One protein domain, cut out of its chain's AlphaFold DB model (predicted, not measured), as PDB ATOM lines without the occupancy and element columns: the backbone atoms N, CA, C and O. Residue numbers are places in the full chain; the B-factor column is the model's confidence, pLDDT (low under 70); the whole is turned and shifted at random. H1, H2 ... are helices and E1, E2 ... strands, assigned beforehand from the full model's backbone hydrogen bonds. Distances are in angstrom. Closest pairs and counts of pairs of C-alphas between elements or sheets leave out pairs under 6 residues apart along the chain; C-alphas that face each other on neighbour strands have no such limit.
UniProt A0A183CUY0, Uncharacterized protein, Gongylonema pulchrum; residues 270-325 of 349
ATOM      1  N   THR A 270     142.041 171.647 171.201       73.25
ATOM      2  CA  THR A 270     140.941 171.520 172.162       73.25
ATOM      3  C   THR A 270     141.400 171.957 173.542       73.25
ATOM      4  O   THR A 270     140.695 172.738 174.164       73.25
ATOM      5  N   LEU A 271     142.577 171.507 173.992       75.50
ATOM      6  CA  LEU A 271     143.145 171.887 175.289       75.50
ATOM      7  C   LEU A 271     143.429 173.391 175.387       75.50
ATOM      8  O   LEU A 271     143.139 173.984 176.420       75.50
ATOM      9  N   LEU A 272     143.951 174.012 174.324       78.25
ATOM     10  CA  LEU A 272     144.199 175.460 174.281       78.25
ATOM     11  C   LEU A 272     142.904 176.285 174.316       78.25
ATOM     12  O   LEU A 272     142.902 177.395 174.836       78.25
ATOM     13  N   ASN A 273     141.813 175.734 173.782       79.06
ATOM     14  CA  ASN A 273     140.497 176.371 173.761       79.06
ATOM     15  C   ASN A 273     139.652 176.084 175.014       79.06
ATOM     16  O   ASN A 273     138.511 176.547 175.085       79.06
ATOM     17  N   LEU A 274     140.144 175.291 175.972       78.31
ATOM     18  CA  LEU A 274     139.448 175.089 177.242       78.31
ATOM     19  C   LEU A 274     139.619 176.319 178.132       78.31
ATOM     20  O   LEU A 274     140.724 176.837 178.293       78.31
ATOM     21  N   ASP A 275     138.525 176.758 178.754       77.44
ATOM     22  CA  ASP A 275     138.602 177.789 179.785       77.44
ATOM     23  C   ASP A 275     139.415 177.243 180.971       77.44
ATOM     24  O   ASP A 275     139.223 176.104 181.410       77.44
ATOM     25  N   ARG A 276     140.308 178.067 181.528       76.94
ATOM     26  CA  ARG A 276     141.084 177.736 182.732       76.94
ATOM     27  C   ARG A 276     140.185 177.306 183.894       76.94
ATOM     28  O   ARG A 276     140.599 176.480 184.697       76.94
ATOM     29  N   ARG A 277     138.949 177.811 183.970       72.00
ATOM     30  CA  ARG A 277     137.962 177.439 185.005       72.00
ATOM     31  C   ARG A 277     137.351 176.050 184.812       72.00
ATOM     32  O   ARG A 277     136.780 175.494 185.749       72.00
ATOM     33  N   GLN A 278     137.454 175.490 183.610       79.94
ATOM     34  CA  GLN A 278     136.910 174.174 183.278       79.94
ATOM     35  C   GLN A 278     137.892 173.037 183.541       79.94
ATOM     36  O   GLN A 278     137.485 171.877 183.531       79.94
ATOM     37  N   VAL A 279     139.169 173.336 183.779       84.25
ATOM     38  CA  VAL A 279     140.211 172.322 183.946       84.25
ATOM     39  C   VAL A 279     140.834 172.446 185.324       84.25
ATOM     40  O   VAL A 279     141.391 173.478 185.680       84.25
ATOM     41  N   ILE A 280     140.788 171.360 186.089       84.38
ATOM     42  CA  ILE A 280     141.439 171.272 187.394       84.38
ATOM     43  C   ILE A 280     142.539 170.222 187.305       84.38
ATOM     44  O   ILE A 280     142.281 169.052 187.009       84.38
ATOM     45  N   VAL A 281     143.773 170.645 187.579       87.50
ATOM     46  CA  VAL A 281     144.960 169.785 187.561       87.50
ATOM     47  C   VAL A 281     145.347 169.440 188.997       87.50
ATOM     48  O   VAL A 281     145.711 170.311 189.784       87.50
ATOM     49  N   ALA A 282     145.251 168.159 189.345       84.69
ATOM     50  CA  ALA A 282     145.665 167.623 190.634       84.69
ATOM     51  C   ALA A 282     147.031 166.946 190.504       84.69
ATOM     52  O   ALA A 282     147.118 165.771 190.137       84.69
ATOM     53  N   GLU A 283     148.086 167.696 190.797       84.44
ATOM     54  CA  GLU A 283     149.477 167.237 190.763       84.44
ATOM     55  C   GLU A 283     149.814 166.458 192.034       84.44
ATOM     56  O   GLU A 283     150.366 166.994 192.993       84.44
ATOM     57  N   TRP A 284     149.430 165.184 192.063       78.38
ATOM     58  CA  TRP A 284     149.781 164.311 193.176       78.38
ATOM     59  C   TRP A 284     151.280 163.980 193.161       78.38
ATOM     60  O   TRP A 284     151.845 163.765 192.086       78.38
ATOM     61  N   PRO A 285     151.929 163.883 194.334       79.12
ATOM     62  CA  PRO A 285     153.314 163.451 194.405       79.12
ATOM     63  C   PRO A 285     153.456 161.965 194.012       79.12
ATOM     64  O   PRO A 285     152.535 161.169 194.241       79.12
ATOM     65  N   PRO A 286     154.621 161.553 193.477       71.06
ATOM     66  CA  PRO A 286     154.906 160.151 193.174       71.06
ATOM     67  C   PRO A 286     154.662 159.235 194.390       71.06
ATOM     68  O   PRO A 286     154.974 159.632 195.515       71.06
ATOM     69  N   PRO A 287     154.125 158.009 194.209       80.69
ATOM     70  CA  PRO A 287     153.907 157.279 192.951       80.69
ATOM     71  C   PRO A 287     152.561 157.570 192.264       80.69
ATOM     72  O   PRO A 287     152.201 156.892 191.302       80.69
ATOM     73  N   LEU A 288     151.777 158.522 192.774       71.88
ATOM     74  CA  LEU A 288     150.481 158.858 192.200       71.88
ATOM     75  C   LEU A 288     150.670 159.764 190.981       71.88
ATOM     76  O   LEU A 288     151.469 160.693 190.997       71.88
ATOM     77  N   PHE A 289     149.924 159.487 189.915       78.31
ATOM     78  CA  PHE A 289     149.955 160.301 188.703       78.31
ATOM     79  C   PHE A 289     149.123 161.575 188.860       78.31
ATOM     80  O   PHE A 289     148.084 161.570 189.531       78.31
ATOM     81  N   THR A 290     149.531 162.630 188.153       83.44
ATOM     82  CA  THR A 290     148.723 163.836 187.955       83.44
ATOM     83  C   THR A 290     147.357 163.465 187.385       83.44
ATOM     84  O   THR A 290     147.255 162.734 186.398       83.44
ATOM     85  N   ARG A 291     146.289 163.961 188.013       80.62
ATOM     86  CA  ARG A 291     144.908 163.726 187.575       80.62
ATOM     87  C   ARG A 291     144.317 165.008 187.013       80.62
ATOM     88  O   ARG A 291     144.420 166.060 187.636       80.62
ATOM     89  N   PHE A 292     143.655 164.891 185.869       83.88
ATOM     90  CA  PHE A 292     142.942 165.985 185.218       83.88
ATOM     91  C   PHE A 292     141.448 165.805 185.438       83.88
ATOM     92  O   PHE A 292     140.910 164.719 185.214       83.88
ATOM     93  N   TYR A 293     140.783 166.871 185.860       80.88
ATOM     94  CA  TYR A 293     139.343 166.897 186.048       80.88
ATOM     95  C   TYR A 293     138.747 167.994 185.177       80.88
ATOM     96  O   TYR A 293     139.327 169.072 185.041       80.88
ATOM     97  N   TYR A 294     137.590 167.698 184.594       80.19
ATOM     98  CA  TYR A 294     136.833 168.633 183.778       80.19
ATOM     99  C   TYR A 294     135.586 169.072 184.544       80.19
ATOM    100  O   TYR A 294     134.767 168.232 184.924       80.19
ATOM    101  N   ASN A 295     135.456 170.373 184.787       80.06
ATOM    102  CA  ASN A 295     134.258 170.947 185.377       80.06
ATOM    103  C   ASN A 295     133.188 171.100 184.292       80.06
ATOM    104  O   ASN A 295     133.268 171.974 183.430       80.06
ATOM    105  N   ILE A 296     132.188 170.220 184.349       73.25
ATOM    106  CA  ILE A 296     131.086 170.162 183.381       73.25
ATOM    107  C   ILE A 296     130.198 171.416 183.473       73.25
ATOM    108  O   ILE A 296     129.579 171.784 182.479       73.25
ATOM    109  N   ILE A 297     130.163 172.085 184.634       76.38
ATOM    110  CA  ILE A 297     129.324 173.260 184.905       76.38
ATOM    111  C   ILE A 297     130.239 174.445 185.266       76.38
ATOM    112  O   ILE A 297     130.514 174.671 186.448       76.38
ATOM    113  N   PRO A 298     130.764 175.190 184.274       70.56
ATOM    114  CA  PRO A 298     131.715 176.282 184.505       70.56
ATOM    115  C   PRO A 298     131.170 177.434 185.364       70.56
ATOM    116  O   PRO A 298     131.961 178.186 185.932       70.56
ATOM    117  N   GLU A 299     129.847 177.576 185.487       78.50
ATOM    118  CA  GLU A 299     129.199 178.554 186.369       78.50
ATOM    119  C   GLU A 299     129.443 178.253 187.853       78.50
ATOM    120  O   GLU A 299     129.410 179.162 188.682       78.50
ATOM    121  N   ILE A 300     129.705 176.987 188.194       80.88
ATOM    122  CA  ILE A 300     130.047 176.566 189.548       80.88
ATOM    123  C   ILE A 300     131.567 176.621 189.685       80.88
ATOM    124  O   ILE A 300     132.286 175.772 189.155       80.88
ATOM    125  N   SER A 301     132.068 177.608 190.422       82.50
ATOM    126  CA  SER A 301     133.485 177.714 190.767       82.50
ATOM    127  C   SER A 301     133.887 176.594 191.733       82.50
ATOM    128  O   SER A 301     133.271 176.383 192.781       82.50
ATOM    129  N   ILE A 302     134.938 175.853 191.379       87.62
ATOM    130  CA  ILE A 302     135.488 174.769 192.198       87.62
ATOM    131  C   ILE A 302     136.907 175.150 192.612       87.62
ATOM    132  O   ILE A 302     137.743 175.449 191.761       87.62
ATOM    133  N   SER A 303     137.190 175.078 193.912       87.00
ATOM    134  CA  SER A 303     138.530 175.265 194.467       87.00
ATOM    135  C   SER A 303     139.106 173.935 194.943       87.00
ATOM    136  O   SER A 303     138.429 173.118 195.572       87.00
ATOM    137  N   GLN A 304     140.384 173.719 194.643       88.12
ATOM    138  CA  GLN A 304     141.130 172.541 195.063       88.12
ATOM    139  C   GLN A 304     142.048 172.877 196.241       88.12
ATOM    140  O   GLN A 304     142.817 173.835 196.185       88.12
ATOM    141  N   CYS A 305     142.037 172.035 197.276       84.62
ATOM    142  CA  CYS A 305     143.017 172.128 198.354       84.62
ATOM    143  C   CYS A 305     144.435 171.800 197.853       84.62
ATOM    144  O   CYS A 305     144.662 170.753 197.247       84.62
ATOM    145  N   SER A 306     145.404 172.651 198.186       84.56
ATOM    146  CA  SER A 306     146.821 172.489 197.820       84.56
ATOM    147  C   SER A 306     147.504 171.258 198.430       84.56
ATOM    148  O   SER A 306     148.486 170.781 197.878       84.56
ATOM    149  N   SER A 307     146.991 170.738 199.551       83.69
ATOM    150  CA  SER A 307     147.601 169.623 200.287       83.69
ATOM    151  C   SER A 307     146.893 168.290 200.049       83.69
ATOM    152  O   SER A 307     147.538 167.298 199.728       83.69
ATOM    153  N   CYS A 308     145.567 168.239 200.211       84.56
ATOM    154  CA  CYS A 308     144.817 166.984 200.087       84.56
ATOM    155  C   CYS A 308     144.153 166.796 198.720       84.56
ATOM    156  O   CYS A 308     143.471 165.790 198.525       84.56
ATOM    157  N   HIS A 309     144.279 167.778 197.818       84.44
ATOM    158  CA  HIS A 309     143.704 167.798 196.469       84.44
ATOM    159  C   HIS A 309     142.189 167.536 196.381       84.44
ATOM    160  O   HIS A 309     141.677 167.334 195.277       84.44
ATOM    161  N   HIS A 310     141.466 167.580 197.509       82.56
ATOM    162  CA  HIS A 310     140.008 167.528 197.531       82.56
ATOM    163  C   HIS A 310     139.431 168.791 196.897       82.56
ATOM    164  O   HIS A 310     140.009 169.879 197.004       82.56
ATOM    165  N   MET A 311     138.300 168.610 196.226       87.25
ATOM    166  CA  MET A 311     137.587 169.652 195.503       87.25
ATOM    167  C   MET A 311     136.369 170.089 196.299       87.25
ATOM    168  O   MET A 311     135.657 169.258 196.859       87.25
ATOM    169  N   PHE A 312     136.140 171.392 196.321       85.94
ATOM    170  CA  PHE A 312     135.064 172.030 197.058       85.94
ATOM    171  C   PHE A 312     134.458 173.133 196.190       85.94
ATOM    172  O   PHE A 312     135.148 173.683 195.330       85.94
ATOM    173  N   HIS A 313     133.201 173.504 196.431       87.19
ATOM    174  CA  HIS A 313     132.678 174.760 195.892       87.19
ATOM    175  C   HIS A 313     133.515 175.920 196.439       87.19
ATOM    176  O   HIS A 313     133.820 175.941 197.635       87.19
ATOM    177  N   ALA A 314     133.945 176.832 195.563       85.50
ATOM    178  CA  ALA A 314     134.933 177.849 195.914       85.50
ATOM    179  C   ALA A 314     134.466 178.708 197.097       85.50
ATOM    180  O   ALA A 314     135.188 178.817 198.086       85.50
ATOM    181  N   ASP A 315     133.227 179.202 197.041       86.56
ATOM    182  CA  ASP A 315     132.643 180.069 198.071       86.56
ATOM    183  C   ASP A 315     132.559 179.367 199.440       86.56
ATOM    184  O   ASP A 315     132.931 179.936 200.472       86.56
ATOM    185  N   ASP A 316     132.137 178.097 199.457       88.12
ATOM    186  CA  ASP A 316     132.045 177.292 200.681       88.12
ATOM    187  C   ASP A 316     133.429 177.004 201.272       88.12
ATOM    188  O   ASP A 316     133.626 177.053 202.490       88.12
ATOM    189  N   PHE A 317     134.406 176.713 200.412       88.62
ATOM    190  CA  PHE A 317     135.773 176.420 200.823       88.62
ATOM    191  C   PHE A 317     136.479 177.643 201.392       88.62
ATOM    192  O   PHE A 317     137.129 177.542 202.433       88.62
ATOM    193  N   GLU A 318     136.334 178.796 200.739       88.19
ATOM    194  CA  GLU A 318     136.868 180.068 201.217       88.19
ATOM    195  C   GLU A 318     136.248 180.438 202.562       88.19
ATOM    196  O   GLU A 318     136.972 180.735 203.514       88.19
ATOM    197  N   MET A 319     134.923 180.325 202.691       88.44
ATOM    198  CA  MET A 319     134.238 180.587 203.952       88.44
ATOM    199  C   MET A 319     134.686 179.630 205.064       88.44
ATOM    200  O   MET A 319     134.881 180.059 206.205       88.44
ATOM    201  N   ALA A 320     134.862 178.343 204.761       83.00
ATOM    202  CA  ALA A 320     135.357 177.363 205.720       83.00
ATOM    203  C   ALA A 320     136.792 177.685 206.159       83.00
ATOM    204  O   ALA A 320     137.057 177.727 207.359       83.00
ATOM    205  N   CYS A 321     137.685 177.995 205.214       87.94
ATOM    206  CA  CYS A 321     139.068 178.365 205.505       87.94
ATOM    207  C   CYS A 321     139.164 179.670 206.309       87.94
ATOM    208  O   CYS A 321     140.010 179.768 207.191       87.94
ATOM    209  N   LEU A 322     138.289 180.653 206.060       88.62
ATOM    210  CA  LEU A 322     138.225 181.886 206.854       88.62
ATOM    211  C   LEU A 322     137.761 181.629 208.296       88.62
ATOM    212  O   LEU A 322     138.238 182.291 209.214       88.62
ATOM    213  N   LYS A 323     136.850 180.670 208.508       85.94
ATOM    214  CA  LYS A 323     136.348 180.316 209.847       85.94
ATOM    215  C   LYS A 323     137.359 179.517 210.668       85.94
ATOM    216  O   LYS A 323     137.498 179.764 211.861       85.94
ATOM    217  N   THR A 324     138.018 178.533 210.061       86.56
ATOM    218  CA  THR A 324     138.899 177.585 210.769       86.56
ATOM    219  C   THR A 324     140.385 177.925 210.643       86.56
ATOM    220  O   THR A 324     141.200 177.353 211.362       86.56
ATOM    221  N   GLY A 325     140.755 178.824 209.727       86.88
ATOM    222  CA  GLY A 325     142.142 179.138 209.374       86.88
ATOM    223  C   GLY A 325     142.832 178.074 208.510       86.88
ATOM    224  O   GLY A 325     144.009 178.224 208.185       86.88
TER     225      GLY A 325
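AT A GLANCE: This is residues 270 to 325 of the 349 residues of an uncharacterized protein of Gongylonema pulchrum (UniProt A0A183CUY0). Two small antiparallel hairpins, E1 with E2 and E3 with E4, stand loosely in a row, and H1 runs on from the second, its residues 319 to 324 sticking out at one end. An unnamed stretch, residues 270 to 278, leads in at the other end. The printed part has 56 residues, 25 in named elements, in the order E1 E2 E3 E4 H1, class mixed. It is loose, radius of gyration of the C-alphas 12.7 A, and flat, spanning 39 by 33 by 14 A.

HOW THE PARTS SIT: E1, residues 279 to 282, and E2, residues 291 to 294, form a hairpin at 158 degrees, with N 282 and O 291 2.8 A apart, within hydrogen-bond range. E3, residues 302 to 304, is apart from E2; its closest C-alphas with E1 are Gln 304 and Ile 280, 7.8 A. E3 and E4, residues 311 to 313, form a hairpin at 143 degrees, N 303 to O 312 2.9 A, within hydrogen-bond range. H1, residues 314 to 324, follows by a tight link; the closest C-alphas of E3 and H1 are Ser 303 and Ala 314, 4.7 A. In H1 every O i to N i+4 pair is within hydrogen-bond range.

IN THESE COORDINATES: E1 begins at C-alpha 279 (140.211, 172.322, 183.946). H1, 15.4 A long, ends at C-alpha 324 (138.899, 177.585, 210.769).

THE WHOLE: The two C-alphas farthest apart, Thr 270 and Thr 324, are 39.1 A apart. The printed part has no cut, no link is long, and no printed residue is under 70 in pLDDT.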